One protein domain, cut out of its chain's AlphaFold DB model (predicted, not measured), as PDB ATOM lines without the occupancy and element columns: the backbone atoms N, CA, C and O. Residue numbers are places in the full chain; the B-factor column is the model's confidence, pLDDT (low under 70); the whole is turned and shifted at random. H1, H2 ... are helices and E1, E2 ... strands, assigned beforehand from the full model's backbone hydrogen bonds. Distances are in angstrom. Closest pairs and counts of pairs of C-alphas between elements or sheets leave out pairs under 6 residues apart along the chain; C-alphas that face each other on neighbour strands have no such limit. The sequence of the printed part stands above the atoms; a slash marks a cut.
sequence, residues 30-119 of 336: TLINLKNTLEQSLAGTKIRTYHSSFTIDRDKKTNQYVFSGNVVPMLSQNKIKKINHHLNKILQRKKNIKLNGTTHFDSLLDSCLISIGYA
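AT A GLANCE: This is residues 30 to 119 of the 336 residues of an uncharacterized protein of Pedobacter sp (UniProt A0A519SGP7). A four-stranded antiparallel sheet, twisted and curled, has two helices side by side over one face, while its other face is bare. H1 covers the side of the sheet with E3 and E4, H2 runs the opposite way on the side with E2, and the two hairpin links, with Lys 61 and Leu 108, lie at opposite ends of the long axis. The printed part has 90 residues, with two named helices and four named strands in the order H1, E1, E2, H2, E3, E4; the sheet's order is E2, E1, E3, E4, and the class is mixed, helices and strands. The whole is compact, with a radius of gyration of the C-alphas of 12.5 A, and elongated in outline, with spans of 38 by 24 by 18 A.

IN THESE COORDINATES: H1 takes residues 30 to 42, from C-alpha 30 at (176.907, 143.022, 147.408), over 18.5 A. E1, residues 50 to 58, is the longest strand at 25.6 A, and E2 follows as residues 65 to 69. H2, residues 77 to 91, begins at C-alpha 77 at (180.404, 163.553, 161.159) and is 20.9 A long. E3, residues 99 to 105, and E4, residues 112 to 118, are 19.9 A each; C-alpha 118 is at (171.859, 140.032, 155.857).

HOW THE PARTS SIT: In the sheet, E1 and E2 form a hairpin, with N 55 and O 68 at 2.8 A. E1 and E3 are antiparallel at 154 degrees, with N 54 and O 101 at 2.9 A. E3 and E4 form a second hairpin, with N 102 and O 115 at 2.9 A. E2 and E4 are the edge strands and are apart. H1 is on the sheet at a height of 8.3 A, over E3 and E4, and runs along the strands, at 26 degrees to E4 on the local plane; its closest C-alphas to E4 are those of Glu 39 and Cys 112, 5.3 A. H2 is on the same face at a height of 5.2 A, only just over E2, with 3 of its C-alphas falling on that strand; it runs slantwise to the strands, at 52 degrees to E2 on the local plane. The closest C-alphas of H2 and E2 are those of Asn 84 and Val 66, 5.6 A. H1 and H2 touch at a shallow tilt of 12 degrees, opposite ways, with the C-alphas of Ser 41 and Ile 83 closest at 6.7 A. E2, H2 and E3 form a split strand-helix-strand unit, two strands running the same way with E1 between them in the sheet, and its crossover is left-handed. In H1 and H2 every O i to N i+4 pair is within hydrogen-bond range.

THE WHOLE: The two C-alphas farthest apart are those of Lys 61 and Leu 108, 39.5 A. The printed part has no cut, and its five links are short but not tight. The mean pLDDT of the printed part is 79.5; residues 32, 36, 49, 104 to 115 and 119 are under 70.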
ATOM      1  N   THR A  30     177.433 141.877 146.649       78.62
ATOM      2  CA  THR A  30     176.907 143.022 147.408       78.62
ATOM      3  C   THR A  30     177.567 143.100 148.780       78.62
ATOM      4  O   THR A  30     178.077 144.157 149.151       78.62
ATOM      5  N   LEU A  31     177.602 141.982 149.513       74.31
ATOM      6  CA  LEU A  31     178.200 141.917 150.849       74.31
ATOM      7  C   LEU A  31     179.711 142.159 150.799       74.31
ATOM      8  O   LEU A  31     180.230 142.909 151.624       74.31
ATOM      9  N   ILE A  32     180.401 141.621 149.787       68.44
ATOM     10  CA  ILE A  32     181.836 141.871 149.578       68.44
ATOM     11  C   ILE A  32     182.111 143.368 149.368       68.44
ATOM     12  O   ILE A  32     182.991 143.941 150.013       68.44
ATOM     13  N   ASN A  33     181.335 144.029 148.504       75.31
ATOM     14  CA  ASN A  33     181.514 145.456 148.233       75.31
ATOM     15  C   ASN A  33     181.252 146.321 149.473       75.31
ATOM     16  O   ASN A  33     181.971 147.296 149.712       75.31
ATOM     17  N   LEU A  34     180.246 145.962 150.272       80.44
ATOM     18  CA  LEU A  34     179.933 146.653 151.523       80.44
ATOM     19  C   LEU A  34     181.049 146.491 152.554       80.44
ATOM     20  O   LEU A  34     181.491 147.492 153.117       80.44
ATOM     21  N   LYS A  35     181.543 145.261 152.745       75.44
ATOM     22  CA  LYS A  35     182.678 144.962 153.625       75.44
ATOM     23  C   LYS A  35     183.880 145.837 153.277       75.44
ATOM     24  O   LYS A  35     184.325 146.622 154.109       75.44
ATOM     25  N   ASN A  36     184.340 145.776 152.027       63.97
ATOM     26  CA  ASN A  36     185.528 146.508 151.583       63.97
ATOM     27  C   ASN A  36     185.369 148.028 151.753       63.97
ATOM     28  O   ASN A  36     186.296 148.713 152.180       63.97
ATOM     29  N   THR A  37     184.177 148.557 151.465       80.44
ATOM     30  CA  THR A  37     183.871 149.987 151.629       80.44
ATOM     31  C   THR A  37     183.979 150.429 153.089       80.44
ATOM     32  O   THR A  37     184.512 151.507 153.374       80.44
ATOM     33  N   LEU A  38     183.471 149.617 154.021       79.50
ATOM     34  CA  LEU A  38     183.525 149.907 155.452       79.50
ATOM     35  C   LEU A  38     184.958 149.807 155.986       79.50
ATOM     36  O   LEU A  38     185.398 150.731 156.666       79.50
ATOM     37  N   GLU A  39     185.709 148.765 155.618       72.00
ATOM     38  CA  GLU A  39     187.118 148.595 156.017       72.00
ATOM     39  C   GLU A  39     187.975 149.783 155.557       72.00
ATOM     40  O   GLU A  39     188.664 150.404 156.366       72.00
ATOM     41  N   GLN A  40     187.850 150.190 154.287       76.19
ATOM     42  CA  GLN A  40     188.558 151.358 153.747       76.19
ATOM     43  C   GLN A  40     188.153 152.667 154.433       76.19
ATOM     44  O   GLN A  40     188.991 153.534 154.680       76.19
ATOM     45  N   SER A  41     186.867 152.836 154.747       80.88
ATOM     46  CA  SER A  41     186.376 154.067 155.374       80.88
ATOM     47  C   SER A  41     186.816 154.191 156.836       80.88
ATOM     48  O   SER A  41     187.020 155.306 157.327       80.88
ATOM     49  N   LEU A  42     186.964 153.066 157.539       79.00
ATOM     50  CA  LEU A  42     187.346 153.002 158.952       79.00
ATOM     51  C   LEU A  42     188.861 152.907 159.170       79.00
ATOM     52  O   LEU A  42     189.331 153.248 160.260       79.00
ATOM     53  N   ALA A  43     189.619 152.551 158.134       72.00
ATOM     54  CA  ALA A  43     191.071 152.643 158.141       72.00
ATOM     55  C   ALA A  43     191.559 154.080 158.434       72.00
ATOM     56  O   ALA A  43     190.875 155.083 158.159       72.00
ATOM     57  N   GLY A  44     192.736 154.179 159.054       70.00
ATOM     58  CA  GLY A  44     193.379 155.439 159.438       70.00
ATOM     59  C   GLY A  44     192.674 156.197 160.567       70.00
ATOM     60  O   GLY A  44     192.965 157.369 160.810       70.00
ATOM     61  N   THR A  45     191.702 155.585 161.252       79.19
ATOM     62  CA  THR A  45     191.130 156.169 162.477       79.19
ATOM     63  C   THR A  45     192.089 155.992 163.656       79.19
ATOM     64  O   THR A  45     193.029 155.204 163.592       79.19
ATOM     65  N   LYS A  46     191.857 156.728 164.752       83.38
ATOM     66  CA  LYS A  46     192.609 156.574 166.013       83.38
ATOM     67  C   LYS A  46     192.017 155.507 166.946       83.38
ATOM     68  O   LYS A  46     192.483 155.363 168.070       83.38
ATOM     69  N   ILE A  47     190.977 154.795 166.509       75.19
ATOM     70  CA  ILE A  47     190.297 153.771 167.311       75.19
ATOM     71  C   ILE A  47     191.192 152.530 167.365       75.19
ATOM     72  O   ILE A  47     191.657 152.072 166.323       75.19
ATOM     73  N   ARG A  48     191.459 152.007 168.563       72.75
ATOM     74  CA  ARG A  48     192.323 150.840 168.801       72.75
ATOM     75  C   ARG A  48     191.693 149.912 169.825       72.75
ATOM     76  O   ARG A  48     190.958 150.384 170.692       72.75
ATOM     77  N   THR A  49     192.001 148.621 169.717       69.81
ATOM     78  CA  THR A  49     191.585 147.583 170.679       69.81
ATOM     79  C   THR A  49     190.079 147.628 170.964       69.81
ATOM     80  O   THR A  49     189.637 147.590 172.112       69.81
ATOM     81  N   TYR A  50     189.279 147.784 169.908       72.94
ATOM     82  CA  TYR A  50     187.842 148.021 170.017       72.94
ATOM     83  C   TYR A  50     187.059 147.047 169.145       72.94
ATOM     84  O   TYR A  50     187.359 146.879 167.961       72.94
ATOM     85  N   HIS A  51     186.029 146.439 169.731       73.19
ATOM     86  CA  HIS A  51     185.105 145.542 169.051       73.19
ATOM     87  C   HIS A  51     183.663 145.969 169.334       73.19
ATOM     88  O   HIS A  51     183.297 146.221 170.481       73.19
ATOM     89  N   SER A  52     182.848 146.064 168.285       75.94
ATOM     90  CA  SER A  52     181.445 146.472 168.389       75.94
ATOM     91  C   SER A  52     180.613 145.863 167.278       75.94
ATOM     92  O   SER A  52     181.073 145.722 166.146       75.94
ATOM     93  N   SER A  53     179.345 145.605 167.580       80.88
ATOM     94  CA  SER A  53     178.323 145.360 166.572       80.88
ATOM     95  C   SER A  53     177.867 146.654 165.894       80.88
ATOM     96  O   SER A  53     177.991 147.757 166.443       80.88
ATOM     97  N   PHE A  54     177.336 146.513 164.684       87.50
ATOM     98  CA  PHE A  54     176.655 147.568 163.948       87.50
ATOM     99  C   PHE A  54     175.479 146.999 163.147       87.50
ATOM    100  O   PHE A  54     175.369 145.794 162.916       87.50
ATOM    101  N   THR A  55     174.619 147.904 162.693       91.31
ATOM    102  CA  THR A  55     173.486 147.629 161.814       91.31
ATOM    103  C   THR A  55     173.491 148.599 160.637       91.31
ATOM    104  O   THR A  55     173.948 149.742 160.752       91.31
ATOM    105  N   ILE A  56     172.998 148.137 159.491       92.38
ATOM    106  CA  ILE A  56     172.662 148.982 158.347       92.38
ATOM    107  C   ILE A  56     171.204 148.716 158.019       92.38
ATOM    108  O   ILE A  56     170.839 147.616 157.609       92.38
ATOM    109  N   ASP A  57     170.384 149.737 158.212       91.81
ATOM    110  CA  ASP A  57     168.950 149.678 157.964       91.81
ATOM    111  C   ASP A  57     168.489 150.981 157.311       91.81
ATOM    112  O   ASP A  57     169.189 152.001 157.342       91.81
ATOM    113  N   ARG A  58     167.320 150.944 156.681       89.56
ATOM    114  CA  ARG A  58     166.684 152.127 156.127       89.56
ATOM    115  C   ARG A  58     166.089 152.973 157.241       89.56
ATOM    116  O   ARG A  58     165.181 152.555 157.954       89.56
ATOM    117  N   ASP A  59     166.538 154.216 157.321       89.12
ATOM    118  CA  ASP A  59     165.885 155.214 158.149       89.12
ATOM    119  C   ASP A  59     164.477 155.506 157.608       89.12
ATOM    120  O   ASP A  59     164.292 155.836 156.432       89.12
ATOM    121  N   LYS A  60     163.468 155.395 158.478       84.50
ATOM    122  CA  LYS A  60     162.052 155.514 158.092       84.50
ATOM    123  C   LYS A  60     161.681 156.907 157.576       84.50
ATOM    124  O   LYS A  60     160.723 157.026 156.821       84.50
ATOM    125  N   LYS A  61     162.409 157.956 157.981       87.06
ATOM    126  CA  LYS A  61     162.112 159.346 157.598       87.06
ATOM    127  C   LYS A  61     162.732 159.714 156.254       87.06
ATOM    128  O   LYS A  61     162.085 160.345 155.427       87.06
ATOM    129  N   THR A  62     163.985 159.330 156.042       87.88
ATOM    130  CA  THR A  62     164.775 159.697 154.856       87.88
ATOM    131  C   THR A  62     164.756 158.629 153.764       87.88
ATOM    132  O   THR A  62     165.141 158.911 152.632       87.88
ATOM    133  N   ASN A  63     164.302 157.411 154.080       85.75
ATOM    134  CA  ASN A  63     164.317 156.241 153.197       85.75
ATOM    135  C   ASN A  63     165.727 155.877 152.674       85.75
ATOM    136  O   ASN A  63     165.879 155.234 151.628       85.75
ATOM    137  N   GLN A  64     166.761 156.295 153.408       91.25
ATOM    138  CA  GLN A  64     168.169 156.041 153.118       91.25
ATOM    139  C   GLN A  64     168.737 155.005 154.084       91.25
ATOM    140  O   GLN A  64     168.326 154.933 155.238       91.25
ATOM    141  N   TYR A  65     169.703 154.220 153.618       92.25
ATOM    142  CA  TYR A  65     170.462 153.304 154.462       92.25
ATOM    143  C   TYR A  65     171.400 154.074 155.391       92.25
ATOM    144  O   TYR A  65     172.153 154.940 154.936       92.25
ATOM    145  N   VAL A  66     171.366 153.742 156.679       93.50
ATOM    146  CA  VAL A  66     172.163 154.398 157.719       93.50
ATOM    147  C   VAL A  66     172.998 153.364 158.461       93.50
ATOM    148  O   VAL A  66     172.475 152.370 158.955       93.50
ATOM    149  N   PHE A  67     174.299 153.629 158.567       93.94
ATOM    150  CA  PHE A  67     175.215 152.886 159.425       93.94
ATOM    151  C   PHE A  67     175.049 153.313 160.887       93.94
ATOM    152  O   PHE A  67     175.288 154.475 161.222       93.94
ATOM    153  N   SER A  68     174.656 152.374 161.750       91.19
ATOM    154  CA  SER A  68     174.368 152.613 163.170       91.19
ATOM    155  C   SER A  68     175.100 151.604 164.059       91.19
ATOM    156  O   SER A  68     175.135 150.421 163.743       91.19
ATOM    157  N   GLY A  69     175.664 152.034 165.188       87.25
ATOM    158  CA  GLY A  69     176.369 151.155 166.134       87.25
ATOM    159  C   GLY A  69     177.245 151.936 167.113       87.25
ATOM    160  O   GLY A  69     177.414 153.146 166.958       87.25
ATOM    161  N   ASN A  70     177.843 151.259 168.098       85.31
ATOM    162  CA  ASN A  70     178.625 151.929 169.154       85.31
ATOM    163  C   ASN A  70     179.942 152.538 168.647       85.31
ATOM    164  O   ASN A  70     180.509 153.408 169.301       85.31
ATOM    165  N   VAL A  71     180.397 152.142 167.455       85.38
ATOM    166  CA  VAL A  71     181.535 152.776 166.774       85.38
ATOM    167  C   VAL A  71     181.191 154.173 166.232       85.38
ATOM    168  O   VAL A  71     182.076 155.007 166.080       85.38
ATOM    169  N   VAL A  72     179.915 154.470 165.946       91.44
ATOM    170  CA  VAL A  72     179.498 155.711 165.266       91.44
ATOM    171  C   VAL A  72     179.850 156.977 166.059       91.44
ATOM    172  O   VAL A  72     180.432 157.880 165.458       91.44
ATOM    173  N   PRO A  73     179.603 157.065 167.382       90.12
ATOM    174  CA  PRO A  73     180.016 158.219 168.187       90.12
ATOM    175  C   PRO A  73     181.529 158.482 168.193       90.12
ATOM    176  O   PRO A  73     181.955 159.588 168.510       90.12
ATOM    177  N   MET A  74     182.349 157.487 167.838       91.12
ATOM    178  CA  MET A  74     183.812 157.597 167.791       91.12
ATOM    179  C   MET A  74     184.326 158.132 166.443       91.12
ATOM    180  O   MET A  74     185.529 158.342 166.270       91.12
ATOM    181  N   LEU A  75     183.437 158.341 165.468       90.88
ATOM    182  CA  LEU A  75     183.762 158.818 164.126       90.88
ATOM    183  C   LEU A  75     183.366 160.286 163.952       90.88
ATOM    184  O   LEU A  75     182.384 160.771 164.507       90.88
ATOM    185  N   SER A  76     184.099 161.004 163.099       91.31
ATOM    186  CA  SER A  76     183.706 162.362 162.722       91.31
ATOM    187  C   SER A  76     182.449 162.356 161.846       91.31
ATOM    188  O   SER A  76     182.255 161.468 161.009       91.31
ATOM    189  N   GLN A  77     181.629 163.405 161.958       92.56
ATOM    190  CA  GLN A  77     180.404 163.553 161.159       92.56
ATOM    191  C   GLN A  77     180.665 163.461 159.646       92.56
ATOM    192  O   GLN A  77     179.881 162.858 158.914       92.56
ATOM    193  N   ASN A  78     181.791 163.999 159.168       92.69
ATOM    194  CA  ASN A  78     182.176 163.916 157.756       92.69
ATOM    195  C   ASN A  78     182.440 162.473 157.306       92.69
ATOM    196  O   ASN A  78     182.084 162.108 156.185       92.69
ATOM    197  N   LYS A  79     183.039 161.639 158.167       90.12
ATOM    198  CA  LYS A  79     183.309 160.230 157.855       90.12
ATOM    199  C   LYS A  79     182.009 159.417 157.843       90.12
ATOM    200  O   LYS A  79     181.788 158.669 156.896       90.12
ATOM    201  N   ILE A  80     181.101 159.666 158.790       92.62
ATOM    202  CA  ILE A  80     179.759 159.053 158.817       92.62
ATOM    203  C   ILE A  80     178.968 159.401 157.545       92.62
ATOM    204  O   ILE A  80     178.419 158.513 156.895       92.62
ATOM    205  N   LYS A  81     178.964 160.678 157.129       92.62
ATOM    206  CA  LYS A  81     178.301 161.117 155.887       92.62
ATOM    207  C   LYS A  81     178.844 160.391 154.650       92.62
ATOM    208  O   LYS A  81     178.056 159.947 153.819       92.62
ATOM    209  N   LYS A  82     180.170 160.237 154.537       92.56
ATOM    210  CA  LYS A  82     180.804 159.497 153.427       92.56
ATOM    211  C   LYS A  82     180.420 158.016 153.425       92.56
ATOM    212  O   LYS A  82     180.083 157.494 152.367       92.56
ATOM    213  N   ILE A  83     180.422 157.370 154.594       93.06
ATOM    214  CA  ILE A  83     179.991 155.972 154.741       93.06
ATOM    215  C   ILE A  83     178.549 155.823 154.250       93.06
ATOM    216  O   ILE A  83     178.302 155.060 153.320       93.06
ATOM    217  N   ASN A  84     177.612 156.612 154.784       93.75
ATOM    218  CA  ASN A  84     176.202 156.527 154.397       93.75
ATOM    219  C   ASN A  84     175.993 156.808 152.901       93.75
ATOM    220  O   ASN A  84     175.201 156.124 152.255       93.75
ATOM    221  N   HIS A  85     176.732 157.755 152.316       93.12
ATOM    222  CA  HIS A  85     176.680 158.006 150.876       93.12
ATOM    223  C   HIS A  85     177.084 156.768 150.054       93.12
ATOM    224  O   HIS A  85     176.355 156.368 149.145       93.12
ATOM    225  N   HIS A  86     178.204 156.120 150.395       92.06
ATOM    226  CA  HIS A  86     178.645 154.909 149.697       92.06
ATOM    227  C   HIS A  86     177.687 153.731 149.901       92.06
ATOM    228  O   HIS A  86     177.369 153.038 148.933       92.06
ATOM    229  N   LEU A  87     177.169 153.541 151.118       92.50
ATOM    230  CA  LEU A  87     176.177 152.503 151.411       92.50
ATOM    231  C   LEU A  87     174.936 152.651 150.526       92.50
ATOM    232  O   LEU A  87     174.512 151.688 149.891       92.50
ATOM    233  N   ASN A  88     174.396 153.867 150.414       92.62
ATOM    234  CA  ASN A  88     173.219 154.129 149.587       92.62
ATOM    235  C   ASN A  88     173.486 153.934 148.091       92.62
ATOM    236  O   ASN A  88     172.585 153.504 147.375       92.62
ATOM    237  N   LYS A  89     174.712 154.185 147.616       92.44
ATOM    238  CA  LYS A  89     175.104 153.888 146.229       92.44
ATOM    239  C   LYS A  89     175.124 152.381 145.956       92.44
ATOM    240  O   LYS A  89     174.635 151.947 144.917       92.44
ATOM    241  N   ILE A  90     175.661 151.586 146.882       88.50
ATOM    242  CA  ILE A  90     175.745 150.124 146.738       88.50
ATOM    243  C   ILE A  90     174.355 149.479 146.863       88.50
ATOM    244  O   ILE A  90     174.002 148.595 146.086       88.50
ATOM    245  N   LEU A  91     173.539 149.950 147.810       90.00
ATOM    246  CA  LEU A  91     172.243 149.356 148.152       90.00
ATOM    247  C   LEU A  91     171.049 149.961 147.394       90.00
ATOM    248  O   LEU A  91     169.916 149.547 147.628       90.00
ATOM    249  N   GLN A  92     171.265 150.892 146.460       82.50
ATOM    250  CA  GLN A  92     170.205 151.673 145.799       82.50
ATOM    251  C   GLN A  92     169.063 150.825 145.203       82.50
ATOM    252  O   GLN A  92     167.908 151.249 145.189       82.50
ATOM    253  N   ARG A  93     169.379 149.624 144.701       79.31
ATOM    254  CA  ARG A  93     168.424 148.711 144.043       79.31
ATOM    255  C   ARG A  93     167.831 147.654 144.976       79.31
ATOM    256  O   ARG A  93     166.997 146.862 144.548       79.31
ATOM    257  N   LYS A  94     168.264 147.618 146.233       78.31
ATOM    258  CA  LYS A  94     167.816 146.657 147.235       78.31
ATOM    259  C   LYS A  94     166.788 147.347 148.132       78.31
ATOM    260  O   LYS A  94     167.077 148.394 148.708       78.31
ATOM    261  N   LYS A  95     165.574 146.800 148.222       72.69
ATOM    262  CA  LYS A  95     164.514 147.308 149.107       72.69
ATOM    263  C   LYS A  95     164.382 146.390 150.319       72.69
ATOM    264  O   LYS A  95     164.509 145.183 150.162       72.69
ATOM    265  N   ASN A  96     164.087 146.980 151.477       73.50
ATOM    266  CA  ASN A  96     163.770 146.280 152.728       73.50
ATOM    267  C   ASN A  96     164.855 145.300 153.186       73.50
ATOM    268  O   ASN A  96     164.552 144.234 153.709       73.50
ATOM    269  N   ILE A  97     166.119 145.651 152.959       82.19
ATOM    270  CA  ILE A  97     167.234 144.855 153.448       82.19
ATOM    271  C   ILE A  97     167.715 145.454 154.757       82.19
ATOM    272  O   ILE A  97     168.081 146.620 154.799       82.19
ATOM    273  N   LYS A  98     167.782 144.638 155.797       85.69
ATOM    274  CA  LYS A  98     168.515 144.964 157.013       85.69
ATOM    275  C   LYS A  98     169.806 144.152 157.014       85.69
ATOM    276  O   LYS A  98     169.815 143.013 156.553       85.69
ATOM    277  N   LEU A  99     170.906 144.741 157.468       87.25
ATOM    278  CA  LEU A  99     172.202 144.071 157.584       87.25
ATOM    279  C   LEU A  99     172.729 144.219 159.009       87.25
ATOM    280  O   LEU A  99     172.638 145.302 159.589       87.25
ATOM    281  N   ASN A 100     173.338 143.156 159.524       84.25
ATOM    282  CA  ASN A 100     174.033 143.145 160.808       84.25
ATOM    283  C   ASN A 100     175.519 142.845 160.577       84.25
ATOM    284  O   ASN A 100     175.884 142.140 159.633       84.25
ATOM    285  N   GLY A 101     176.384 143.375 161.437       76.62
ATOM    286  CA  GLY A 101     177.818 143.134 161.331       76.62
ATOM    287  C   GLY A 101     178.608 143.498 162.581       76.62
ATOM    288  O   GLY A 101     178.053 143.989 163.565       76.62
ATOM    289  N   THR A 102     179.918 143.255 162.534       76.44
ATOM    290  CA  THR A 102     180.873 143.595 163.599       76.44
ATOM    291  C   THR A 102     182.117 144.289 163.045       76.44
ATOM    292  O   THR A 102     182.574 143.993 161.939       76.44
ATOM    293  N   THR A 103     182.651 145.241 163.814       71.38
ATOM    294  CA  THR A 103     183.905 145.965 163.546       71.38
ATOM    295  C   THR A 103     184.983 145.521 164.521       71.38
ATOM    296  O   THR A 103     184.725 145.531 165.726       71.38
ATOM    297  N   HIS A 104     186.187 145.231 164.026       67.06
ATOM    298  CA  HIS A 104     187.346 144.856 164.842       67.06
ATOM    299  C   HIS A 104     188.517 145.799 164.554       67.06
ATOM    300  O   HIS A 104     189.037 145.807 163.436       67.06
ATOM    301  N   PHE A 105     188.925 146.581 165.555       59.59
ATOM    302  CA  PHE A 105     190.105 147.446 165.503       59.59
ATOM    303  C   PHE A 105     191.243 146.812 166.295       59.59
ATOM    304  O   PHE A 105     191.117 146.601 167.505       59.59
ATOM    305  N   ASP A 106     192.353 146.544 165.613       52.25
ATOM    306  CA  ASP A 106     193.555 146.000 166.233       52.25
ATOM    307  C   ASP A 106     194.252 147.037 167.140       52.25
ATOM    308  O   ASP A 106     193.960 148.237 167.115       52.25
ATOM    309  N   SER A 107     195.153 146.559 167.995       48.75
ATOM    310  CA  SER A 107     195.930 147.404 168.907       48.75
ATOM    311  C   SER A 107     197.097 148.133 168.229       48.75
ATOM    312  O   SER A 107     197.461 149.229 168.659       48.75
ATOM    313  N   LEU A 108     197.661 147.565 167.160       43.97
ATOM    314  CA  LEU A 108     198.889 148.029 166.509       43.97
ATOM    315  C   LEU A 108     198.653 148.537 165.085       43.97
ATOM    316  O   LEU A 108     199.397 149.395 164.613       43.97
ATOM    317  N   LEU A 109     197.615 148.044 164.408       48.12
ATOM    318  CA  LEU A 109     197.290 148.446 163.042       48.12
ATOM    319  C   LEU A 109     196.282 149.599 163.004       48.12
ATOM    320  O   LEU A 109     195.424 149.756 163.869       48.12
ATOM    321  N   ASP A 110     196.370 150.416 161.960       50.94
ATOM    322  CA  ASP A 110     195.377 151.441 161.631       50.94
ATOM    323  C   ASP A 110     194.251 150.906 160.730       50.94
ATOM    324  O   ASP A 110     193.472 151.686 160.173       50.94
ATOM    325  N   SER A 111     194.149 149.582 160.612       45.53
ATOM    326  CA  SER A 111     193.136 148.866 159.849       45.53
ATOM    327  C   SER A 111     191.941 148.459 160.718       45.53
ATOM    328  O   SER A 111     192.014 148.369 161.944       45.53
ATOM    329  N   CYS A 112     190.809 148.223 160.058       64.62
ATOM    330  CA  CYS A 112     189.599 147.679 160.662       64.62
ATOM    331  C   CYS A 112     189.180 146.457 159.848       64.62
ATOM    332  O   CYS A 112     189.135 146.545 158.622       64.62
ATOM    333  N   LEU A 113     188.839 145.357 160.519       54.53
ATOM    334  CA  LEU A 113     188.206 144.202 159.884       54.53
ATOM    335  C   LEU A 113     186.691 144.272 160.067       54.53
ATOM    336  O   LEU A 113     186.206 144.670 161.132       54.53
ATOM    337  N   ILE A 114     185.952 143.889 159.028       59.16
ATOM    338  CA  ILE A 114     184.487 143.926 159.015       59.16
ATOM    339  C   ILE A 114     183.919 142.540 158.722       59.16
ATOM    340  O   ILE A 114     184.240 141.922 157.708       59.16
ATOM    341  N   SER A 115     183.005 142.094 159.583       60.00
ATOM    342  CA  SER A 115     182.078 140.998 159.289       60.00
ATOM    343  C   SER A 115     180.693 141.580 159.025       60.00
ATOM    344  O   SER A 115     180.260 142.470 159.758       60.00
ATOM    345  N   ILE A 116     180.005 141.130 157.973       73.94
ATOM    346  CA  ILE A 116     178.684 141.641 157.586       73.94
ATOM    347  C   ILE A 116     177.833 140.546 156.940       73.94
ATOM    348  O   ILE A 116     178.329 139.760 156.131       73.94
ATOM    349  N   GLY A 117     176.542 140.529 157.262       78.12
ATOM    350  CA  GLY A 117     175.551 139.637 156.668       78.12
ATOM    351  C   GLY A 117     174.173 140.288 156.587       78.12
ATOM    352  O   GLY A 117     173.924 141.332 157.195       78.12
ATOM    353  N   TYR A 118     173.275 139.676 155.816       78.50
ATOM    354  CA  TYR A 118     171.859 140.032 155.857       78.50
ATOM    355  C   TYR A 118     171.318 139.734 157.248       78.50
ATOM    356  O   TYR A 118     171.496 138.625 157.736       78.50
ATOM    357  N   ALA A 119     170.696 140.727 157.875       66.25
ATOM    358  CA  ALA A 119     169.986 140.521 159.118       66.25
ATOM    359  C   ALA A 119     168.798 139.621 158.799       66.25
ATOM    360  O   ALA A 119     167.869 140.035 158.103       66.25
TER     361      ALA A 119